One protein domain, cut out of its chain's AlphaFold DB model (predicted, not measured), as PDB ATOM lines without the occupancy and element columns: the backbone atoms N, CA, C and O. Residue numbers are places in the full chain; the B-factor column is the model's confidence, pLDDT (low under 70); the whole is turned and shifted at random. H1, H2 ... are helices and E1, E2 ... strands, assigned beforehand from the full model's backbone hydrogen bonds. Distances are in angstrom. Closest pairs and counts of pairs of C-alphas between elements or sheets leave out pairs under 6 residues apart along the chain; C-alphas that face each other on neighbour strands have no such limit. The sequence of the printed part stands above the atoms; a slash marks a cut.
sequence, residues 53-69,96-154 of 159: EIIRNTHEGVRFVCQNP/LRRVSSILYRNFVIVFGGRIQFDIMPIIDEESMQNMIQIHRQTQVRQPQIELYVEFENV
ATOM      1  N   GLU A  53      13.382  41.969 -21.907       94.88
ATOM      2  CA  GLU A  53      12.789  43.296 -21.929       94.88
ATOM      3  C   GLU A  53      11.276  43.206 -22.139       94.88
ATOM      4  O   GLU A  53      10.750  42.300 -22.797       94.88
ATOM      5  N   ILE A  54      10.578  44.202 -21.602       95.44
ATOM      6  CA  ILE A  54       9.152  44.415 -21.813       95.44
ATOM      7  C   ILE A  54       8.993  45.596 -22.774       95.44
ATOM      8  O   ILE A  54       9.246  46.746 -22.414       95.44
ATOM      9  N   ILE A  55       8.530  45.325 -23.991       94.69
ATOM     10  CA  ILE A  55       8.278  46.346 -25.012       94.69
ATOM     11  C   ILE A  55       6.823  46.799 -24.916       94.69
ATOM     12  O   ILE A  55       5.906  45.982 -24.965       94.69
ATOM     13  N   ARG A  56       6.598  48.112 -24.832       92.06
ATOM     14  CA  ARG A  56       5.257  48.716 -24.865       92.06
ATOM     15  C   ARG A  56       4.999  49.337 -26.236       92.06
ATOM     16  O   ARG A  56       5.827  50.094 -26.735       92.06
ATOM     17  N   ASN A  57       3.860  49.024 -26.850       85.06
ATOM     18  CA  ASN A  57       3.472  49.506 -28.176       85.06
ATOM     19  C   ASN A  57       1.989  49.905 -28.207       85.06
ATOM     20  O   ASN A  57       1.151  49.299 -27.552       85.06
ATOM     21  N   THR A  58       1.636  50.874 -29.044       78.31
ATOM     22  CA  THR A  58       0.260  51.349 -29.231       78.31
ATOM     23  C   THR A  58      -0.647  50.344 -29.943       78.31
ATOM     24  O   THR A  58      -1.861  50.409 -29.776       78.31
ATOM     25  N   HIS A  59      -0.103  49.419 -30.745       79.75
ATOM     26  CA  HIS A  59      -0.917  48.428 -31.462       79.75
ATOM     27  C   HIS A  59      -1.237  47.195 -30.612       79.75
ATOM     28  O   HIS A  59      -2.391  46.790 -30.545       79.75
ATOM     29  N   GLU A  60      -0.221  46.613 -29.973       82.94
ATOM     30  CA  GLU A  60      -0.326  45.350 -29.228       82.94
ATOM     31  C   GLU A  60      -0.444  45.560 -27.705       82.94
ATOM     32  O   GLU A  60      -0.743  44.630 -26.967       82.94
ATOM     33  N   GLY A  61      -0.229  46.783 -27.213       88.56
ATOM     34  CA  GLY A  61      -0.162  47.097 -25.787       88.56
ATOM     35  C   GLY A  61       1.219  46.778 -25.218       88.56
ATOM     36  O   GLY A  61       2.065  47.666 -25.101       88.56
ATOM     37  N   VAL A  62       1.479  45.505 -24.920       91.94
ATOM     38  CA  VAL A  62       2.749  45.040 -24.337       91.94
ATOM     39  C   VAL A  62       3.230  43.749 -24.990       91.94
ATOM     40  O   VAL A  62       2.418  42.948 -25.453       91.94
ATOM     41  N   ARG A  63       4.542  43.524 -25.014       93.56
ATOM     42  CA  ARG A  63       5.185  42.309 -25.524       93.56
ATOM     43  C   ARG A  63       6.415  41.972 -24.686       93.56
ATOM     44  O   ARG A  63       7.209  42.861 -24.385       93.56
ATOM     45  N   PHE A  64       6.595  40.695 -24.368       95.38
ATOM     46  CA  PHE A  64       7.801  40.201 -23.705       95.38
ATOM     47  C   PHE A  64       8.820  39.710 -24.737       95.38
ATOM     48  O   PHE A  64       8.463  39.107 -25.752       95.38
ATOM     49  N   VAL A  65      10.096  40.002 -24.497       94.50
ATOM     50  CA  VAL A  65      11.209  39.592 -25.360       94.50
ATOM     51  C   VAL A  65      12.341  39.075 -24.486       94.50
ATOM     52  O   VAL A  65      12.752  39.747 -23.551       94.50
ATOM     53  N   CYS A  66      12.862  37.887 -24.784       94.06
ATOM     54  CA  CYS A  66      14.088  37.373 -24.176       94.06
ATOM     55  C   CYS A  66      14.815  36.435 -25.150       94.06
ATOM     56  O   CYS A  66      14.253  36.051 -26.177       94.06
ATOM     57  N   GLN A  67      16.069  36.086 -24.849       90.75
ATOM     58  CA  GLN A  67      16.872  35.218 -25.718       90.75
ATOM     59  C   GLN A  67      16.416  33.753 -25.701       90.75
ATOM     60  O   GLN A  67      16.514  33.083 -26.723       90.75
ATOM     61  N   ASN A  68      15.933  33.257 -24.558       90.19
ATOM     62  CA  ASN A  68      15.587  31.850 -24.381       90.19
ATOM     63  C   ASN A  68      14.384  31.690 -23.435       90.19
ATOM     64  O   ASN A  68      14.581  31.400 -22.256       90.19
ATOM     65  N   PRO A  69      13.147  31.916 -23.909       93.00
ATOM     66  CA  PRO A  69      11.970  31.651 -23.096       93.00
ATOM     67  C   PRO A  69      11.814  30.141 -22.891       93.00
ATOM     68  O   PRO A  69      12.105  29.355 -23.795       93.00
ATOM     69  N   LEU A  96      22.437  31.265  -6.426       76.00
ATOM     70  CA  LEU A  96      21.232  31.431  -5.625       76.00
ATOM     71  C   LEU A  96      20.520  32.705  -6.081       76.00
ATOM     72  O   LEU A  96      20.996  33.822  -5.879       76.00
ATOM     73  N   ARG A  97      19.382  32.526  -6.742       85.50
ATOM     74  CA  ARG A  97      18.477  33.607  -7.115       85.50
ATOM     75  C   ARG A  97      17.157  33.417  -6.390       85.50
ATOM     76  O   ARG A  97      16.872  32.340  -5.880       85.50
ATOM     77  N   ARG A  98      16.360  34.473  -6.316       89.75
ATOM     78  CA  ARG A  98      14.963  34.415  -5.888       89.75
ATOM     79  C   ARG A  98      14.106  35.138  -6.907       89.75
ATOM     80  O   ARG A  98      14.565  36.099  -7.523       89.75
ATOM     81  N   VAL A  99      12.871  34.689  -7.073       92.12
ATOM     82  CA  VAL A  99      11.891  35.418  -7.879       92.12
ATOM     83  C   VAL A  99      11.542  36.715  -7.151       92.12
ATOM     84  O   VAL A  99      11.091  36.666  -6.008       92.12
ATOM     85  N   SER A 100      11.763  37.860  -7.792       92.69
ATOM     86  CA  SER A 100      11.428  39.177  -7.237       92.69
ATOM     87  C   SER A 100      10.098  39.706  -7.761       92.69
ATOM     88  O   SER A 100       9.354  40.347  -7.024       92.69
ATOM     89  N   SER A 101       9.772  39.405  -9.019       94.88
ATOM     90  CA  SER A 101       8.547  39.862  -9.668       94.88
ATOM     91  C   SER A 101       8.064  38.844 -10.692       94.88
ATOM     92  O   SER A 101       8.861  38.260 -11.428       94.88
ATOM     93  N   ILE A 102       6.747  38.647 -10.745       96.81
ATOM     94  CA  ILE A 102       6.072  37.841 -11.762       96.81
ATOM     95  C   ILE A 102       4.973  38.698 -12.378       96.81
ATOM     96  O   ILE A 102       4.071  39.177 -11.691       96.81
ATOM     97  N   LEU A 103       5.041  38.864 -13.690       96.62
ATOM     98  CA  LEU A 103       4.132  39.686 -14.471       96.62
ATOM     99  C   LEU A 103       3.487  38.812 -15.541       96.62
ATOM    100  O   LEU A 103       4.193  38.203 -16.338       96.62
ATOM    101  N   TYR A 104       2.160  38.750 -15.593       94.25
ATOM    102  CA  TYR A 104       1.455  38.051 -16.661       94.25
ATOM    103  C   TYR A 104       0.922  39.026 -17.701       94.25
ATOM    104  O   TYR A 104       0.517  40.153 -17.404       94.25
ATOM    105  N   ARG A 105       0.934  38.574 -18.952       92.81
ATOM    106  CA  ARG A 105       0.410  39.325 -20.086       92.81
ATOM    107  C   ARG A 105      -1.084  39.056 -20.234       92.81
ATOM    108  O   ARG A 105      -1.478  38.007 -20.743       92.81
ATOM    109  N   ASN A 106      -1.905  39.990 -19.767       88.62
ATOM    110  CA  ASN A 106      -3.357  39.875 -19.777       88.62
ATOM    111  C   ASN A 106      -3.956  40.336 -21.106       88.62
ATOM    112  O   ASN A 106      -3.581  41.381 -21.634       88.62
ATOM    113  N   PHE A 107      -4.936  39.592 -21.609       82.69
ATOM    114  CA  PHE A 107      -5.695  39.950 -22.798       82.69
ATOM    115  C   PHE A 107      -6.736  41.035 -22.482       82.69
ATOM    116  O   PHE A 107      -7.593  40.855 -21.616       82.69
ATOM    117  N   VAL A 108      -6.714  42.142 -23.227       79.31
ATOM    118  CA  VAL A 108      -7.666  43.254 -23.105       79.31
ATOM    119  C   VAL A 108      -8.328  43.520 -24.459       79.31
ATOM    120  O   VAL A 108      -7.676  43.776 -25.475       79.31
ATOM    121  N   ILE A 109      -9.664  43.486 -24.491       71.75
ATOM    122  CA  ILE A 109     -10.426  43.873 -25.688       71.75
ATOM    123  C   ILE A 109     -10.538  45.395 -25.718       71.75
ATOM    124  O   ILE A 109     -11.118  45.984 -24.808       71.75
ATOM    125  N   VAL A 110     -10.047  46.021 -26.789       68.88
ATOM    126  CA  VAL A 110     -10.236  47.459 -27.022       68.88
ATOM    127  C   VAL A 110     -11.265  47.730 -28.118       68.88
ATOM    128  O   VAL A 110     -11.514  46.912 -29.011       68.88
ATOM    129  N   PHE A 111     -11.896  48.904 -28.045       70.94
ATOM    130  CA  PHE A 111     -12.865  49.364 -29.039       70.94
ATOM    131  C   PHE A 111     -12.259  49.366 -30.452       70.94
ATOM    132  O   PHE A 111     -11.098  49.719 -30.650       70.94
ATOM    133  N   GLY A 112     -13.057  48.979 -31.452       73.00
ATOM    134  CA  GLY A 112     -12.606  48.890 -32.847       73.00
ATOM    135  C   GLY A 112     -12.034  47.527 -33.255       73.00
ATOM    136  O   GLY A 112     -11.380  47.436 -34.290       73.00
ATOM    137  N   GLY A 113     -12.277  46.472 -32.467       71.88
ATOM    138  CA  GLY A 113     -11.959  45.086 -32.843       71.88
ATOM    139  C   GLY A 113     -10.470  44.741 -32.806       71.88
ATOM    140  O   GLY A 113     -10.069  43.714 -33.351       71.88
ATOM    141  N   ARG A 114      -9.648  45.588 -32.180       75.44
ATOM    142  CA  ARG A 114      -8.228  45.314 -31.951       75.44
ATOM    143  C   ARG A 114      -8.045  44.644 -30.598       75.44
ATOM    144  O   ARG A 114      -8.753  44.937 -29.638       75.44
ATOM    145  N   ILE A 115      -7.089  43.732 -30.548       78.88
ATOM    146  CA  ILE A 115      -6.668  43.063 -29.325       78.88
ATOM    147  C   ILE A 115      -5.441  43.805 -28.812       78.88
ATOM    148  O   ILE A 115      -4.497  44.016 -29.573       78.88
ATOM    149  N   GLN A 116      -5.463  44.184 -27.541       85.56
ATOM    150  CA  GLN A 116      -4.298  44.704 -26.840       85.56
ATOM    151  C   GLN A 116      -4.029  43.861 -25.606       85.56
ATOM    152  O   GLN A 116      -4.893  43.133 -25.124       85.56
ATOM    153  N   PHE A 117      -2.812  43.967 -25.105       88.00
ATOM    154  CA  PHE A 117      -2.399  43.284 -23.900       88.00
ATOM    155  C   PHE A 117      -1.923  44.291 -22.871       88.00
ATOM    156  O   PHE A 117      -1.288  45.291 -23.215       88.00
ATOM    157  N   ASP A 118      -2.213  43.995 -21.614       89.31
ATOM    158  CA  ASP A 118      -1.713  44.741 -20.469       89.31
ATOM    159  C   ASP A 118      -0.895  43.826 -19.556       89.31
ATOM    160  O   ASP A 118      -0.895  42.601 -19.706       89.31
ATOM    161  N   ILE A 119      -0.163  44.424 -18.626       91.44
ATOM    162  CA  ILE A 119       0.660  43.714 -17.656       91.44
ATOM    163  C   ILE A 119      -0.067  43.688 -16.328       91.44
ATOM    164  O   ILE A 119      -0.406  44.731 -15.777       91.44
ATOM    165  N   MET A 120      -0.224  42.491 -15.785       93.00
ATOM    166  CA  MET A 120      -0.851  42.280 -14.493       93.00
ATOM    167  C   MET A 120       0.121  41.526 -13.579       93.00
ATOM    168  O   MET A 120       0.664  40.496 -13.985       93.00
ATOM    169  N   PRO A 121       0.397  42.025 -12.366       94.00
ATOM    170  CA  PRO A 121       1.296  41.346 -11.446       94.00
ATOM    171  C   PRO A 121       0.628  40.118 -10.819       94.00
ATOM    172  O   PRO A 121      -0.582  40.098 -10.595       94.00
ATOM    173  N   ILE A 122       1.437  39.106 -10.511       94.81
ATOM    174  CA  ILE A 122       1.048  37.966  -9.678       94.81
ATOM    175  C   ILE A 122       1.760  38.130  -8.337       94.81
ATOM    176  O   ILE A 122       2.980  37.984  -8.262       94.81
ATOM    177  N   ILE A 123       0.999  38.479  -7.304       93.06
ATOM    178  CA  ILE A 123       1.518  38.838  -5.975       93.06
ATOM    179  C   ILE A 123       1.180  37.802  -4.896       93.06
ATOM    180  O   ILE A 123       1.790  37.816  -3.832       93.06
ATOM    181  N   ASP A 124       0.216  36.925  -5.167       93.50
ATOM    182  CA  ASP A 124      -0.349  35.963  -4.223       93.50
ATOM    183  C   ASP A 124      -1.091  34.824  -4.951       93.50
ATOM    184  O   ASP A 124      -1.169  34.767  -6.184       93.50
ATOM    185  N   GLU A 125      -1.653  33.893  -4.180       91.06
ATOM    186  CA  GLU A 125      -2.493  32.823  -4.709       91.06
ATOM    187  C   GLU A 125      -3.729  33.342  -5.458       91.06
ATOM    188  O   GLU A 125      -4.103  32.748  -6.467       91.06
ATOM    189  N   GLU A 126      -4.368  34.424  -5.008       89.06
ATOM    190  CA  GLU A 126      -5.595  34.937  -5.630       89.06
ATOM    191  C   GLU A 126      -5.326  35.451  -7.050       89.06
ATOM    192  O   GLU A 126      -5.975  35.027  -8.009       89.06
ATOM    193  N   SER A 127      -4.318  36.304  -7.211       90.56
ATOM    194  CA  SER A 127      -3.868  36.815  -8.508       90.56
ATOM    195  C   SER A 127      -3.401  35.694  -9.444       90.56
ATOM    196  O   SER A 127      -3.681  35.739 -10.646       90.56
ATOM    197  N   MET A 128      -2.775  34.640  -8.909       91.00
ATOM    198  CA  MET A 128      -2.405  33.446  -9.676       91.00
ATOM    199  C   MET A 128      -3.634  32.658 -10.155       91.00
ATOM    200  O   MET A 128      -3.698  32.261 -11.321       91.00
ATOM    201  N   GLN A 129      -4.629  32.449  -9.290       87.81
ATOM    202  CA  GLN A 129      -5.874  31.766  -9.662       87.81
ATOM    203  C   GLN A 129      -6.686  32.580 -10.672       87.81
ATOM    204  O   GLN A 129      -7.197  32.016 -11.642       87.81
ATOM    205  N   ASN A 130      -6.736  33.904 -10.510       87.31
ATOM    206  CA  ASN A 130      -7.371  34.813 -11.461       87.31
ATOM    207  C   ASN A 130      -6.733  34.698 -12.852       87.31
ATOM    208  O   ASN A 130      -7.447  34.574 -13.847       87.31
ATOM    209  N   MET A 131      -5.399  34.646 -12.928       89.62
ATOM    210  CA  MET A 131      -4.669  34.422 -14.179       89.62
ATOM    211  C   MET A 131      -5.071  33.096 -14.855       89.62
ATOM    212  O   MET A 131      -5.402  33.087 -16.045       89.62
ATOM    213  N   ILE A 132      -5.145  31.990 -14.105       87.19
ATOM    214  CA  ILE A 132      -5.579  30.683 -14.631       87.19
ATOM    215  C   ILE A 132      -7.045  30.728 -15.093       87.19
ATOM    216  O   ILE A 132      -7.391  30.175 -16.142       87.19
ATOM    217  N   GLN A 133      -7.921  31.387 -14.335       85.38
ATOM    218  CA  GLN A 133      -9.340  31.507 -14.658       85.38
ATOM    219  C   GLN A 133      -9.571  32.319 -15.939       85.38
ATOM    220  O   GLN A 133     -10.317  31.874 -16.814       85.38
ATOM    221  N   ILE A 134      -8.914  33.471 -16.083       84.06
ATOM    222  CA  ILE A 134      -8.994  34.309 -17.289       84.06
ATOM    223  C   ILE A 134      -8.462  33.542 -18.503       84.06
ATOM    224  O   ILE A 134      -9.070  33.573 -19.577       84.06
ATOM    225  N   HIS A 135      -7.367  32.800 -18.343       83.75
ATOM    226  CA  HIS A 135      -6.824  31.982 -19.421       83.75
ATOM    227  C   HIS A 135      -7.815  30.919 -19.897       83.75
ATOM    228  O   HIS A 135      -8.011  30.776 -21.098       83.75
ATOM    229  N   ARG A 136      -8.516  30.229 -18.989       82.75
ATOM    230  CA  ARG A 136      -9.561  29.261 -19.373       82.75
ATOM    231  C   ARG A 136     -10.670  29.895 -20.215       82.75
ATOM    232  O   ARG A 136     -11.159  29.264 -21.143       82.75
ATOM    233  N   GLN A 137     -11.039  31.142 -19.929       80.50
ATOM    234  CA  GLN A 137     -12.045  31.878 -20.705       80.50
ATOM    235  C   GLN A 137     -11.525  32.344 -22.073       80.50
ATOM    236  O   GLN A 137     -12.306  32.555 -22.996       80.50
ATOM    237  N   THR A 138     -10.209  32.515 -22.220       78.69
ATOM    238  CA  THR A 138      -9.573  33.107 -23.411       78.69
ATOM    239  C   THR A 138      -8.690  32.130 -24.194       78.69
ATOM    240  O   THR A 138      -8.098  32.517 -25.203       78.69
ATOM    241  N   GLN A 139      -8.661  30.849 -23.806       77.50
ATOM    242  CA  GLN A 139      -7.741  29.823 -24.312       77.50
ATOM    243  C   GLN A 139      -7.785  29.658 -25.837       77.50
ATOM    244  O   GLN A 139      -6.759  29.427 -26.472       77.50
ATOM    245  N   VAL A 140      -8.963  29.834 -26.445       75.50
ATOM    246  CA  VAL A 140      -9.147  29.762 -27.906       75.50
ATOM    247  C   VAL A 140      -8.338  30.841 -28.636       75.50
ATOM    248  O   VAL A 140      -7.859  30.616 -29.744       75.50
ATOM    249  N   ARG A 141      -8.185  32.022 -28.028       73.81
ATOM    250  CA  ARG A 141      -7.438  33.154 -28.597       73.81
ATOM    251  C   ARG A 141      -5.976  33.152 -28.167       73.81
ATOM    252  O   ARG A 141      -5.127  33.601 -28.929       73.81
ATOM    253  N   GLN A 142      -5.700  32.659 -26.964       75.00
ATOM    254  CA  GLN A 142      -4.371  32.632 -26.374       75.00
ATOM    255  C   GLN A 142      -4.101  31.237 -25.786       75.00
ATOM    256  O   GLN A 142      -4.492  30.967 -24.651       75.00
ATOM    257  N   PRO A 143      -3.429  30.341 -26.532       77.12
ATOM    258  CA  PRO A 143      -3.241  28.950 -26.115       77.12
ATOM    259  C   PRO A 143      -2.235  28.780 -24.967       77.12
ATOM    260  O   PRO A 143      -2.203  27.720 -24.345       77.12
ATOM    261  N   GLN A 144      -1.414  29.796 -24.685       85.25
ATOM    262  CA  GLN A 144      -0.400  29.787 -23.629       85.25
ATOM    263  C   GLN A 144      -0.434  31.087 -22.833       85.25
ATOM    264  O   GLN A 144      -0.592  32.170 -23.399       85.25
ATOM    265  N   ILE A 145      -0.235  30.989 -21.522       91.19
ATOM    266  CA  ILE A 145      -0.075  32.171 -20.675       91.19
ATOM    267  C   ILE A 145       1.375  32.630 -20.763       91.19
ATOM    268  O   ILE A 145       2.286  31.855 -20.494       91.19
ATOM    269  N   GLU A 146       1.589  33.891 -21.121       95.00
ATOM    270  CA  GLU A 146       2.926  34.480 -21.153       95.00
ATOM    271  C   GLU A 146       3.226  35.168 -19.821       95.00
ATOM    272  O   GLU A 146       2.457  36.026 -19.372       95.00
ATOM    273  N   LEU A 147       4.357  34.809 -19.216       96.31
ATOM    274  CA  LEU A 147       4.867  35.402 -17.987       96.31
ATOM    275  C   LEU A 147       6.218  36.059 -18.228       96.31
ATOM    276  O   LEU A 147       7.069  35.495 -18.904       96.31
ATOM    277  N   TYR A 148       6.442  37.206 -17.608       96.69
ATOM    278  CA  TYR A 148       7.749  37.814 -17.454       96.69
ATOM    279  C   TYR A 148       8.167  37.714 -15.989       96.69
ATOM    280  O   TYR A 148       7.413  38.117 -15.101       96.69
ATOM    281  N   VAL A 149       9.344  37.148 -15.738       95.44
ATOM    282  CA  VAL A 149       9.846  36.876 -14.389       95.44
ATOM    283  C   VAL A 149      11.174  37.587 -14.184       95.44
ATOM    284  O   VAL A 149      12.123  37.415 -14.956       95.44
ATOM    285  N   GLU A 150      11.240  38.370 -13.114       94.19
ATOM    286  CA  GLU A 150      12.468  38.996 -12.642       94.19
ATOM    287  C   GLU A 150      13.057  38.182 -11.495       94.19
ATOM    288  O   GLU A 150      12.345  37.663 -10.630       94.19
ATOM    289  N   PHE A 151      14.384  38.071 -11.511       90.00
ATOM    290  CA  PHE A 151      15.146  37.348 -10.509       90.00
ATOM    291  C   PHE A 151      16.156  38.286  -9.856       90.00
ATOM    292  O   PHE A 151      16.906  38.977 -10.544       90.00
ATOM    293  N   GLU A 152      16.222  38.247  -8.532       89.50
ATOM    294  CA  GLU A 152      17.262  38.901  -7.740       89.50
ATOM    295  C   GLU A 152      18.312  37.878  -7.312       89.50
ATOM    296  O   GLU A 152      17.981  36.725  -7.025       89.50
ATOM    297  N   ASN A 153      19.578  38.293  -7.247       85.62
ATOM    298  CA  ASN A 153      20.622  37.467  -6.648       85.62
ATOM    299  C   ASN A 153      20.467  37.488  -5.126       85.62
ATOM    300  O   ASN A 153      20.270  38.546  -4.531       85.62
ATOM    301  N   VAL A 154      20.577  36.319  -4.506       80.38
ATOM    302  CA  VAL A 154      20.730  36.210  -3.059       80.38
ATOM    303  C   VAL A 154      22.229  36.252  -2.813       80.38
ATOM    304  O   VAL A 154      22.933  35.294  -3.136       80.38
TER     305      VAL A 154
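This is residues 53 to 69 and 96 to 154 of the 159 residues of an uncharacterized protein of Arachis hypogaea (UniProt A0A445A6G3). A long, narrow, strongly twisted sheet of three strands, E4, E3 and E5, is the middle slab; the helix H1 packs over one face of it, and a small separate hairpin, E1 and E2, covers part of the other face. The long strand E3 makes most of the longest axis, with E4 beside its later part and E5 beside its earlier part. The printed part has 76 residues, with one named helix and five named strands in the order E1, E2, E3, E4, H1, E5; the class is mixed, helices and strands. Both sheets are antiparallel, and the larger has the order E4, E3, E5. The whole is elongated, with spans of 46 by 26 by 18 A, and only just compact, close to loose, with a radius of gyration of the C-alphas of 13.6 A.

Find C-alpha 53 at (12.789, 43.296, -21.929), where E1 begins; it runs to residue 57, and E2 follows at residues 61 to 65. After the cut, E3 takes residues 97 to 110 and is 37.6 A long, from C-alpha 97 at (18.477, 33.607, -7.115). E4 is residues 114 to 121, 23.0 A. H1 is residues 125 to 138, 20.0 A. E5, residues 145 to 153, runs 25.6 A to C-alpha 153 at (20.622, 37.467, -6.648).

Look first at the hairpin E3 and E4, antiparallel at 152 degrees, with N 106 and O 118 at 2.8 A. On the other side of E3, E5 is antiparallel at 153 degrees, with N 103 and O 148 at 2.9 A. The sheet is only just strongly twisted, its C-alphas lying up to 4.2 A off the best plane. H1 is on one face of this sheet at a height over the sheet of 9.2 A, and the two form two layers, a helix on one face of a sheet; the closest C-alphas of H1 and E3 are those of Met 131 and Tyr 104, 7.5 A apart. It runs slantwise to the strands, at 35 degrees to E3 on the local plane. E4, H1 and E5 form a split strand-helix-strand unit, two strands running the same way with E3 between them, and its crossover is right-handed. In H1 every O i to N i+4 pair is within hydrogen-bond range. The hairpin E1 and E2 has N 55 and O 63 at 2.8 A, and with the larger sheet it makes a sandwich, two sheets face to face, 37 degrees apart; the closest C-alphas of E2 and E4 are those of Gly 61 and Phe 117, 4.8 A. E2 and H1 are apart.

The two farthest C-alphas are those of Leu 96 and Gly 112, 46.8 A. Residues 70 to 95 are not printed, and C-alphas 69 and 96 are 19.8 A apart across this cut. Of the links that are printed whole, none is long. The mean pLDDT of the printed part is 87.1, and residue 110 is under 70.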